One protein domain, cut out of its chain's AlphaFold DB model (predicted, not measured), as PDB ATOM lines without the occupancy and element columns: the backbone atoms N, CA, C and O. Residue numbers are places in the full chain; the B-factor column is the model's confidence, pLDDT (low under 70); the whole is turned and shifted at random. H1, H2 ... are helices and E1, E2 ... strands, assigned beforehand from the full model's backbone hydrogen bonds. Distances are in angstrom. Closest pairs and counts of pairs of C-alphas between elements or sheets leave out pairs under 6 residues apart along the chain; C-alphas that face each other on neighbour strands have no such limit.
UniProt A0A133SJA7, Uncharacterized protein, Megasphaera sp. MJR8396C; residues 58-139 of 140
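This is residues 58 to 139 of the 140 residues of an uncharacterized protein of Megasphaera sp. MJR8396C (UniProt A0A133SJA7). A small barrel, nearly closed: the strongly twisted sheet E3 to E7 makes most of the wall, the hairpin E1 and E2 fills the gap between E7 and E3, and helix H1 caps one end. The 82 printed residues hold one named helix and then seven named strands, mostly strand; the sheet orders E3 E4 E5 E6 E7 and E1 E2 are antiparallel. The whole is compact, radius of gyration of the C-alphas 11.7 A, spanning 30 by 28 by 22 A.

Start at E3, residues 90 to 100, which bends by 71 degrees at residue 93. E4, 104 to 113, E5, 116 to 125, E6, 129 to 132, and E7, 135 to 137, continue a meander, each strand the antiparallel neighbour of the one before. Look for N 96 and O 108 at 2.8 A, N 109 and O 120 at 2.8 A, N 131 and O 123 at 2.7 A, and N 137 and O 130 at 2.7 A. H1, residues 58 to 67, is on one face, making two layers, helix and sheet; its height over the sheet is 7.8 A, and it runs across E4 at 74 degrees on the local plane. Every O i to N i+4 pair in H1 is within hydrogen-bond range. In hairpin E1, 69 to 72, and E2, 78 to 83, N 71 and O 80 are 2.8 A apart. The closest C-alphas of E1 and E7, Tyr 72 and Leu 137, are 5.1 A apart. Residues 86 to 87 pair antiparallel with 82 to 83 of E2 and 90 to 91 of E3.

Find C-alpha 58 at (89.075, -20.393, 24.628), where H1 begins its 14.3 A. E3 spans 24.6 A, E4 26.7 A and E5 28.8 A. E7 ends at C-alpha 137, (85.530, -36.067, 5.916).

The farthest C-alphas, Arg 58 and Lys 75, are 33.6 A apart. The printed part has no cut, no link is long, and no printed residue is under 70 in pLDDT.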
ATOM      1  N   ARG A  58      89.673 -21.256  25.660       97.00
ATOM      2  CA  ARG A  58      89.075 -20.393  24.628       97.00
ATOM      3  C   ARG A  58      89.444 -20.843  23.217       97.00
ATOM      4  O   ARG A  58      88.582 -20.844  22.340       97.00
ATOM      5  N   PHE A  59      90.704 -21.199  22.963       95.94
ATOM      6  CA  PHE A  59      91.130 -21.647  21.631       95.94
ATOM      7  C   PHE A  59      90.563 -23.022  21.293       95.94
ATOM      8  O   PHE A  59      90.183 -23.248  20.146       95.94
ATOM      9  N   THR A  60      90.459 -23.901  22.291       97.50
ATOM     10  CA  THR A  60      89.799 -25.205  22.149       97.50
ATOM     11  C   THR A  60      88.347 -25.020  21.726       97.50
ATOM     12  O   THR A  60      87.940 -25.524  20.682       97.50
ATOM     13  N   TYR A  61      87.594 -24.217  22.478       96.88
ATOM     14  CA  TYR A  61      86.186 -23.957  22.201       96.88
ATOM     15  C   TYR A  61      85.978 -23.284  20.840       96.88
ATOM     16  O   TYR A  61      85.136 -23.706  20.056       96.88
ATOM     17  N   GLN A  62      86.808 -22.295  20.492       97.19
ATOM     18  CA  GLN A  62      86.753 -21.667  19.171       97.19
ATOM     19  C   GLN A  62      87.067 -22.638  18.024       97.19
ATOM     20  O   GLN A  62      86.562 -22.451  16.919       97.19
ATOM     21  N   ALA A  63      87.937 -23.631  18.226       97.38
ATOM     22  CA  ALA A  63      88.185 -24.654  17.216       97.38
ATOM     23  C   ALA A  63      86.958 -25.561  17.047       97.38
ATOM     24  O   ALA A  63      86.523 -25.760  15.914       97.38
ATOM     25  N   LEU A  64      86.358 -26.016  18.153       97.69
ATOM     26  CA  LEU A  64      85.125 -26.813  18.134       97.69
ATOM     27  C   LEU A  64      83.989 -26.063  17.433       97.69
ATOM     28  O   LEU A  64      83.435 -26.588  16.479       97.69
ATOM     29  N   GLN A  65      83.750 -24.794  17.780       96.88
ATOM     30  CA  GLN A  65      82.722 -23.966  17.134       96.88
ATOM     31  C   GLN A  65      82.905 -23.825  15.615       96.88
ATOM     32  O   GLN A  65      81.931 -23.745  14.873       96.88
ATOM     33  N   ARG A  66      84.147 -23.754  15.119       95.88
ATOM     34  CA  ARG A  66      84.396 -23.674  13.668       95.88
ATOM     35  C   ARG A  66      84.158 -25.020  12.977       95.88
ATOM     36  O   ARG A  66      83.726 -25.048  11.820       95.88
ATOM     37  N   MET A  67      84.472 -26.109  13.675       97.12
ATOM     38  CA  MET A  67      84.296 -27.483  13.207       97.12
ATOM     39  C   MET A  67      82.893 -28.044  13.476       97.12
ATOM     40  O   MET A  67      82.628 -29.162  13.055       97.12
ATOM     41  N   GLU A  68      82.012 -27.283  14.124       96.69
ATOM     42  CA  GLU A  68      80.642 -27.670  14.472       96.69
ATOM     43  C   GLU A  68      79.901 -28.309  13.283       96.69
ATOM     44  O   GLU A  68      79.965 -27.812  12.144       96.69
ATOM     45  N   GLY A  69      79.204 -29.412  13.556       96.94
ATOM     46  CA  GLY A  69      78.438 -30.177  12.578       96.94
ATOM     47  C   GLY A  69      78.831 -31.649  12.479       96.94
ATOM     48  O   GLY A  69      79.828 -32.108  13.042       96.94
ATOM     49  N   ASP A  70      78.044 -32.364  11.681       97.81
ATOM     50  CA  ASP A  70      78.328 -33.733  11.274       97.81
ATOM     51  C   ASP A  70      79.240 -33.764  10.046       97.81
ATOM     52  O   ASP A  70      79.029 -33.061   9.051       97.81
ATOM     53  N   TRP A  71      80.253 -34.619  10.116       97.88
ATOM     54  CA  TRP A  71      81.244 -34.829   9.074       97.88
ATOM     55  C   TRP A  71      81.149 -36.250   8.535       97.88
ATOM     56  O   TRP A  71      81.244 -37.246   9.262       97.88
ATOM     57  N   TYR A  72      80.994 -36.321   7.223       97.69
ATOM     58  CA  TYR A  72      80.659 -37.514   6.476       97.69
ATOM     59  C   TYR A  72      81.872 -38.017   5.711       97.69
ATOM     60  O   TYR A  72      82.612 -37.233   5.113       97.69
ATOM     61  N   ASN A  73      82.061 -39.329   5.660       96.25
ATOM     62  CA  ASN A  73      82.997 -39.898   4.699       96.25
ATOM     63  C   ASN A  73      82.435 -39.878   3.271       96.25
ATOM     64  O   ASN A  73      81.279 -39.534   3.025       96.25
ATOM     65  N   SER A  74      83.246 -40.323   2.310       94.56
ATOM     66  CA  SER A  74      82.859 -40.416   0.896       94.56
ATOM     67  C   SER A  74      81.666 -41.341   0.619       94.56
ATOM     68  O   SER A  74      81.101 -41.290  -0.470       94.56
ATOM     69  N   LYS A  75      81.277 -42.183   1.584       95.31
ATOM     70  CA  LYS A  75      80.104 -43.063   1.500       95.31
ATOM     71  C   LYS A  75      78.841 -42.429   2.092       95.31
ATOM     72  O   LYS A  75      77.802 -43.080   2.099       95.31
ATOM     73  N   GLY A  76      78.924 -41.199   2.604       94.62
ATOM     74  CA  GLY A  76      77.808 -40.508   3.249       94.62
ATOM     75  C   GLY A  76      77.504 -40.994   4.669       94.62
ATOM     76  O   GLY A  76      76.433 -40.698   5.187       94.62
ATOM     77  N   ALA A  77      78.411 -41.734   5.313       96.44
ATOM     78  CA  ALA A  77      78.265 -42.100   6.720       96.44
ATOM     79  C   ALA A  77      78.885 -41.020   7.612       96.44
ATOM     80  O   ALA A  77      80.003 -40.578   7.341       96.44
ATOM     81  N   VAL A  78      78.190 -40.632   8.686       96.50
ATOM     82  CA  VAL A  78      78.745 -39.744   9.718       96.50
ATOM     83  C   VAL A  78      79.870 -40.478  10.446       96.50
ATOM     84  O   VAL A  78      79.656 -41.550  11.011       96.50
ATOM     85  N   VAL A  79      81.072 -39.905  10.415       96.81
ATOM     86  CA  VAL A  79      82.263 -40.442  11.101       96.81
ATOM     87  C   VAL A  79      82.625 -39.589  12.315       96.81
ATOM     88  O   VAL A  79      83.121 -40.106  13.321       96.81
ATOM     89  N   LEU A  80      82.383 -38.282  12.221       97.00
ATOM     90  CA  LEU A  80      82.714 -37.324  13.261       97.00
ATOM     91  C   LEU A  80      81.555 -36.341  13.434       97.00
ATOM     92  O   LEU A  80      81.220 -35.617  12.507       97.00
ATOM     93  N   SER A  81      80.955 -36.329  14.613       97.62
ATOM     94  CA  SER A  81      79.887 -35.419  15.018       97.62
ATOM     95  C   SER A  81      80.447 -34.480  16.078       97.62
ATOM     96  O   SER A  81      80.964 -34.948  17.097       97.62
ATOM     97  N   ILE A  82      80.437 -33.174  15.814       98.12
ATOM     98  CA  ILE A  82      81.015 -32.161  16.703       98.12
ATOM     99  C   ILE A  82      79.909 -31.195  17.090       98.12
ATOM    100  O   ILE A  82      79.490 -30.395  16.255       98.12
ATOM    101  N   HIS A  83      79.470 -31.283  18.346       97.62
ATOM    102  CA  HIS A  83      78.364 -30.487  18.862       97.62
ATOM    103  C   HIS A  83      78.542 -30.112  20.322       97.62
ATOM    104  O   HIS A  83      78.903 -30.962  21.132       97.62
ATOM    105  N   ASP A  84      78.269 -28.853  20.666       96.56
ATOM    106  CA  ASP A  84      78.146 -28.374  22.053       96.56
ATOM    107  C   ASP A  84      79.335 -28.722  22.972       96.56
ATOM    108  O   ASP A  84      79.185 -28.927  24.176       96.56
ATOM    109  N   GLY A  85      80.547 -28.791  22.415       96.62
ATOM    110  CA  GLY A  85      81.746 -29.175  23.171       96.62
ATOM    111  C   GLY A  85      82.002 -30.685  23.252       96.62
ATOM    112  O   GLY A  85      82.913 -31.112  23.959       96.62
ATOM    113  N   TYR A  86      81.244 -31.487  22.511       98.25
ATOM    114  CA  TYR A  86      81.379 -32.935  22.411       98.25
ATOM    115  C   TYR A  86      81.878 -33.339  21.026       98.25
ATOM    116  O   TYR A  86      81.547 -32.720  20.013       98.25
ATOM    117  N   ILE A  87      82.654 -34.419  20.982       98.12
ATOM    118  CA  ILE A  87      83.042 -35.110  19.751       98.12
ATOM    119  C   ILE A  87      82.517 -36.539  19.848       98.12
ATOM    120  O   ILE A  87      82.888 -37.271  20.765       98.12
ATOM    121  N   ASN A  88      81.658 -36.951  18.915       96.62
ATOM    122  CA  ASN A  88      81.002 -38.265  18.903       96.62
ATOM    123  C   ASN A  88      80.325 -38.611  20.246       96.62
ATOM    124  O   ASN A  88      80.394 -39.745  20.717       96.62
ATOM    125  N   GLY A  89      79.715 -37.611  20.893       97.06
ATOM    126  CA  GLY A  89      79.069 -37.752  22.204       97.06
ATOM    127  C   GLY A  89      80.025 -37.820  23.402       97.06
ATOM    128  O   GLY A  89      79.561 -37.956  24.529       97.06
ATOM    129  N   CYS A  90      81.339 -37.705  23.190       98.06
ATOM    130  CA  CYS A  90      82.340 -37.652  24.258       98.06
ATOM    131  C   CYS A  90      82.713 -36.198  24.567       98.06
ATOM    132  O   CYS A  90      83.015 -35.432  23.651       98.06
ATOM    133  N   GLU A  91      82.711 -35.820  25.847       98.19
ATOM    134  CA  GLU A  91      83.051 -34.461  26.290       98.19
ATOM    135  C   GLU A  91      84.507 -34.132  25.942       98.19
ATOM    136  O   GLU A  91      85.413 -34.929  26.209       98.19
ATOM    137  N   VAL A  92      84.752 -32.954  25.366       98.38
ATOM    138  CA  VAL A  92      86.109 -32.459  25.125       98.38
ATOM    139  C   VAL A  92      86.642 -31.784  26.387       98.38
ATOM    140  O   VAL A  92      86.186 -30.720  26.788       98.38
ATOM    141  N   LEU A  93      87.686 -32.372  26.967       97.88
ATOM    142  CA  LEU A  93      88.355 -31.890  28.179       97.88
ATOM    143  C   LEU A  93      89.403 -30.799  27.903       97.88
ATOM    144  O   LEU A  93      89.822 -30.090  28.819       97.88
ATOM    145  N   GLY A  94      89.883 -30.688  26.659       97.75
ATOM    146  CA  GLY A  94      90.839 -29.654  26.263       97.75
ATOM    147  C   GLY A  94      91.512 -29.892  24.911       97.75
ATOM    148  O   GLY A  94      91.525 -31.004  24.382       97.75
ATOM    149  N   GLY A  95      92.098 -28.830  24.360       97.62
ATOM    150  CA  GLY A  95      92.898 -28.834  23.138       97.62
ATOM    151  C   GLY A  95      94.394 -28.749  23.436       97.62
ATOM    152  O   GLY A  95      94.816 -28.116  24.404       97.62
ATOM    153  N   TYR A  96      95.208 -29.393  22.606       97.44
ATOM    154  CA  TYR A  96      96.649 -29.506  22.785       97.44
ATOM    155  C   TYR A  96      97.372 -29.441  21.439       97.44
ATOM    156  O   TYR A  96      96.859 -29.918  20.427       97.44
ATOM    157  N   ASP A  97      98.586 -28.890  21.441       95.75
ATOM    158  CA  ASP A  97      99.489 -28.854  20.282       95.75
ATOM    159  C   ASP A  97      98.852 -28.273  19.005       95.75
ATOM    160  O   ASP A  97      99.103 -28.762  17.904       95.75
ATOM    161  N   PHE A  98      98.015 -27.235  19.126       96.44
ATOM    162  CA  PHE A  98      97.422 -26.618  17.939       96.44
ATOM    163  C   PHE A  98      98.506 -25.933  17.107       96.44
ATOM    164  O   PHE A  98      99.216 -25.048  17.595       96.44
ATOM    165  N   ALA A  99      98.604 -26.316  15.837       96.06
ATOM    166  CA  ALA A  99      99.559 -25.760  14.892       96.06
ATOM    167  C   ALA A  99      98.859 -25.382  13.583       96.06
ATOM    168  O   ALA A  99      98.215 -26.212  12.943       96.06
ATOM    169  N   GLY A 100      99.007 -24.121  13.178       95.50
ATOM    170  CA  GLY A 100      98.377 -23.556  11.985       95.50
ATOM    171  C   GLY A 100      97.482 -22.357  12.302       95.50
ATOM    172  O   GLY A 100      97.639 -21.700  13.329       95.50
ATOM    173  N   GLY A 101      96.569 -22.051  11.381       93.44
ATOM    174  CA  GLY A 101      95.615 -20.948  11.491       93.44
ATOM    175  C   GLY A 101      94.194 -21.419  11.799       93.44
ATOM    176  O   GLY A 101      93.885 -22.603  11.734       93.44
ATOM    177  N   ALA A 102      93.298 -20.466  12.069       92.12
ATOM    178  CA  ALA A 102      91.916 -20.737  12.478       92.12
ATOM    179  C   ALA A 102      91.165 -21.721  11.559       92.12
ATOM    180  O   ALA A 102      90.459 -22.596  12.055       92.12
ATOM    181  N   SER A 103      91.340 -21.599  10.240       92.88
ATOM    182  CA  SER A 103      90.664 -22.453   9.253       92.88
ATOM    183  C   SER A 103      91.522 -23.605   8.740       92.88
ATOM    184  O   SER A 103      90.970 -24.513   8.140       92.88
ATOM    185  N   LYS A 104      92.845 -23.588   8.947       96.81
ATOM    186  CA  LYS A 104      93.759 -24.634   8.475       96.81
ATOM    187  C   LYS A 104      94.795 -24.940   9.544       96.81
ATOM    188  O   LYS A 104      95.782 -24.206   9.665       96.81
ATOM    189  N   ALA A 105      94.566 -26.000  10.304       96.56
ATOM    190  CA  ALA A 105      95.427 -26.385  11.412       96.56
ATOM    191  C   ALA A 105      95.329 -27.882  11.719       96.56
ATOM    192  O   ALA A 105      94.466 -28.589  11.202       96.56
ATOM    193  N   THR A 106      96.258 -28.339  12.548       96.81
ATOM    194  CA  THR A 106      96.241 -29.643  13.207       96.81
ATOM    195  C   THR A 106      96.163 -29.429  14.709       96.81
ATOM    196  O   THR A 106      96.679 -28.430  15.223       96.81
ATOM    197  N   GLY A 107      95.516 -30.343  15.420       96.06
ATOM    198  CA  GLY A 107      95.396 -30.264  16.866       96.06
ATOM    199  C   GLY A 107      95.021 -31.593  17.495       96.06
ATOM    200  O   GLY A 107      94.429 -32.469  16.862       96.06
ATOM    201  N   LYS A 108      95.371 -31.725  18.774       97.25
ATOM    202  CA  LYS A 108      94.958 -32.836  19.626       97.25
ATOM    203  C   LYS A 108      93.801 -32.391  20.512       97.25
ATOM    204  O   LYS A 108      93.910 -31.374  21.188       97.25
ATOM    205  N   PHE A 109      92.735 -33.170  20.563       97.44
ATOM    206  CA  PHE A 109      91.612 -32.961  21.474       97.44
ATOM    207  C   PHE A 109      91.587 -34.099  22.483       97.44
ATOM    208  O   PHE A 109      91.526 -35.263  22.095       97.44
ATOM    209  N   LEU A 110      91.682 -33.778  23.770       97.75
ATOM    210  CA  LEU A 110      91.496 -34.750  24.840       97.75
ATOM    211  C   LEU A 110      89.996 -34.912  25.071       97.75
ATOM    212  O   LEU A 110      89.329 -33.930  25.387       97.75
ATOM    213  N   ILE A 111      89.478 -36.125  24.923       97.88
ATOM    214  CA  ILE A 111      88.065 -36.438  25.158       97.88
ATOM    215  C   ILE A 111      87.904 -37.376  26.350       97.88
ATOM    216  O   ILE A 111      88.804 -38.176  26.622       97.88
ATOM    217  N   ALA A 112      86.770 -37.290  27.039       97.75
ATOM    218  CA  ALA A 112      86.370 -38.220  28.089       97.75
ATOM    219  C   ALA A 112      85.584 -39.397  27.493       97.75
ATOM    220  O   ALA A 112      84.458 -39.228  27.028       97.75
ATOM    221  N   GLU A 113      86.166 -40.595  27.518       95.12
ATOM    222  CA  GLU A 113      85.488 -41.845  27.166       95.12
ATOM    223  C   GLU A 113      85.154 -42.652  28.430       95.12
ATOM    224  O   GLU A 113      85.681 -42.406  29.516       95.12
ATOM    225  N   ALA A 114      84.307 -43.677  28.294       93.19
ATOM    226  CA  ALA A 114      83.861 -44.503  29.421       93.19
ATOM    227  C   ALA A 114      85.010 -45.165  30.213       93.19
ATOM    228  O   ALA A 114      84.893 -45.364  31.419       93.19
ATOM    229  N   ASN A 115      86.124 -45.487  29.545       92.75
ATOM    230  CA  ASN A 115      87.279 -46.169  30.141       92.75
ATOM    231  C   ASN A 115      88.453 -45.222  30.455       92.75
ATOM    232  O   ASN A 115      89.562 -45.686  30.718       92.75
ATOM    233  N   GLY A 116      88.231 -43.906  30.404       92.81
ATOM    234  CA  GLY A 116      89.257 -42.889  30.627       92.81
ATOM    235  C   GLY A 116      89.337 -41.881  29.486       92.81
ATOM    236  O   GLY A 116      88.498 -41.848  28.594       92.81
ATOM    237  N   SER A 117      90.356 -41.025  29.514       95.19
ATOM    238  CA  SER A 117      90.524 -39.977  28.508       95.19
ATOM    239  C   SER A 117      91.464 -40.397  27.383       95.19
ATOM    240  O   SER A 117      92.494 -41.022  27.654       95.19
ATOM    241  N   ARG A 118      91.197 -39.963  26.148       94.69
ATOM    242  CA  ARG A 118      92.124 -40.166  25.023       94.69
ATOM    243  C   ARG A 118      92.281 -38.939  24.140       94.69
ATOM    244  O   ARG A 118      91.381 -38.114  24.042       94.69
ATOM    245  N   TYR A 119      93.425 -38.852  23.466       95.50
ATOM    246  CA  TYR A 119      93.669 -37.829  22.455       95.50
ATOM    247  C   TYR A 119      93.139 -38.259  21.089       95.50
ATOM    248  O   TYR A 119      93.460 -39.341  20.592       95.50
ATOM    249  N   LEU A 120      92.399 -37.359  20.453       96.25
ATOM    250  CA  LEU A 120      92.052 -37.396  19.041       96.25
ATOM    251  C   LEU A 120      92.932 -36.409  18.284       96.25
ATOM    252  O   LEU A 120      93.041 -35.259  18.697       96.25
ATOM    253  N   ILE A 121      93.536 -36.839  17.179       96.69
ATOM    254  CA  ILE A 121      94.264 -35.944  16.273       96.69
ATOM    255  C   ILE A 121      93.324 -35.592  15.129       96.69
ATOM    256  O   ILE A 121      92.800 -36.488  14.463       96.69
ATOM    257  N   ILE A 122      93.115 -34.296  14.923       97.38
ATOM    258  CA  ILE A 122      92.243 -33.772  13.880       97.38
ATOM    259  C   ILE A 122      93.041 -32.746  13.085       97.38
ATOM    260  O   ILE A 122      93.555 -31.784  13.658       97.38
ATOM    261  N   ASP A 123      93.105 -32.934  11.770       97.56
ATOM    262  CA  ASP A 123      93.535 -31.878  10.858       97.56
ATOM    263  C   ASP A 123      92.291 -31.274  10.222       97.56
ATOM    264  O   ASP A 123      91.464 -31.995   9.668       97.56
ATOM    265  N   TRP A 124      92.142 -29.958  10.252       97.31
ATOM    266  CA  TRP A 124      90.999 -29.299   9.632       97.31
ATOM    267  C   TRP A 124      91.446 -28.310   8.569       97.31
ATOM    268  O   TRP A 124      92.458 -27.623   8.709       97.31
ATOM    269  N   ASN A 125      90.668 -28.248   7.493       96.88
ATOM    270  CA  ASN A 125      90.767 -27.252   6.441       96.88
ATOM    271  C   ASN A 125      89.352 -26.764   6.107       96.88
ATOM    272  O   ASN A 125      88.666 -27.301   5.240       96.88
ATOM    273  N   LEU A 126      88.881 -25.786   6.867       94.69
ATOM    274  CA  LEU A 126      87.487 -25.370   6.913       94.69
ATOM    275  C   LEU A 126      87.156 -24.318   5.843       94.69
ATOM    276  O   LEU A 126      87.988 -23.458   5.548       94.69
ATOM    277  N   PRO A 127      85.923 -24.336   5.300       91.12
ATOM    278  CA  PRO A 127      84.850 -25.308   5.560       91.12
ATOM    279  C   PRO A 127      84.966 -26.596   4.716       91.12
ATOM    280  O   PRO A 127      84.020 -27.368   4.667       91.12
ATOM    281  N   GLN A 128      86.084 -26.803   4.016       91.75
ATOM    282  CA  GLN A 128      86.209 -27.767   2.917       91.75
ATOM    283  C   GLN A 128      86.208 -29.222   3.395       91.75
ATOM    284  O   GLN A 128      85.474 -30.039   2.847       91.75
ATOM    285  N   TYR A 129      87.057 -29.557   4.369       96.38
ATOM    286  CA  TYR A 129      87.169 -30.915   4.893       96.38
ATOM    287  C   TYR A 129      87.853 -30.963   6.265       96.38
ATOM    288  O   TYR A 129      88.592 -30.053   6.658       96.38
ATOM    289  N   ILE A 130      87.677 -32.091   6.946       97.75
ATOM    290  CA  ILE A 130      88.475 -32.529   8.093       97.75
ATOM    291  C   ILE A 130      89.189 -33.828   7.721       97.75
ATOM    292  O   ILE A 130      88.646 -34.640   6.981       97.75
ATOM    293  N   LYS A 131      90.408 -34.046   8.210       97.38
ATOM    294  CA  LYS A 131      91.054 -35.355   8.193       97.38
ATOM    295  C   LYS A 131      91.047 -35.952   9.587       97.38
ATOM    296  O   LYS A 131      91.510 -35.328  10.543       97.38
ATOM    297  N   PHE A 132      90.550 -37.176   9.675       95.94
ATOM    298  CA  PHE A 132      90.427 -37.923  10.917       95.94
ATOM    299  C   PHE A 132      90.867 -39.366  10.675       95.94
ATOM    300  O   PHE A 132      90.351 -40.031   9.782       95.94
ATOM    301  N   TYR A 133      91.882 -39.831  11.409       91.06
ATOM    302  CA  TYR A 133      92.493 -41.162  11.233       91.06
ATOM    303  C   TYR A 133      92.845 -41.534   9.776       91.06
ATOM    304  O   TYR A 133      92.724 -42.683   9.362       91.06
ATOM    305  N   GLY A 134      93.311 -40.559   8.990       89.44
ATOM    306  CA  GLY A 134      93.692 -40.759   7.585       89.44
ATOM    307  C   GLY A 134      92.527 -40.717   6.591       89.44
ATOM    308  O   GLY A 134      92.767 -40.699   5.384       89.44
ATOM    309  N   GLU A 135      91.286 -40.631   7.065       94.94
ATOM    310  CA  GLU A 135      90.105 -40.432   6.229       94.94
ATOM    311  C   GLU A 135      89.824 -38.935   6.051       94.94
ATOM    312  O   GLU A 135      90.024 -38.148   6.973       94.94
ATOM    313  N   THR A 136      89.390 -38.528   4.854       97.44
ATOM    314  CA  THR A 136      88.935 -37.152   4.594       97.44
ATOM    315  C   THR A 136      87.417 -37.112   4.703       97.44
ATOM    316  O   THR A 136      86.726 -37.851   4.004       97.44
ATOM    317  N   LEU A 137      86.930 -36.252   5.587       98.06
ATOM    318  CA  LEU A 137      85.530 -36.067   5.916       98.06
ATOM    319  C   LEU A 137      85.043 -34.717   5.400       98.06
ATOM    320  O   LEU A 137      85.760 -33.716   5.467       98.06
ATOM    321  N   TYR A 138      83.808 -34.691   4.926       96.75
ATOM    322  CA  TYR A 138      83.168 -33.534   4.317       96.75
ATOM    323  C   TYR A 138      81.931 -33.141   5.110       96.75
ATOM    324  O   TYR A 138      81.297 -33.980   5.745       96.75
ATOM    325  N   ARG A 139      81.575 -31.865   5.044       90.88
ATOM    326  CA  ARG A 139      80.331 -31.335   5.595       90.88
ATOM    327  C   ARG A 139      79.486 -30.839   4.424       90.88
ATOM    328  O   ARG A 139      80.008 -30.087   3.598       90.88
TER     329      ARG A 139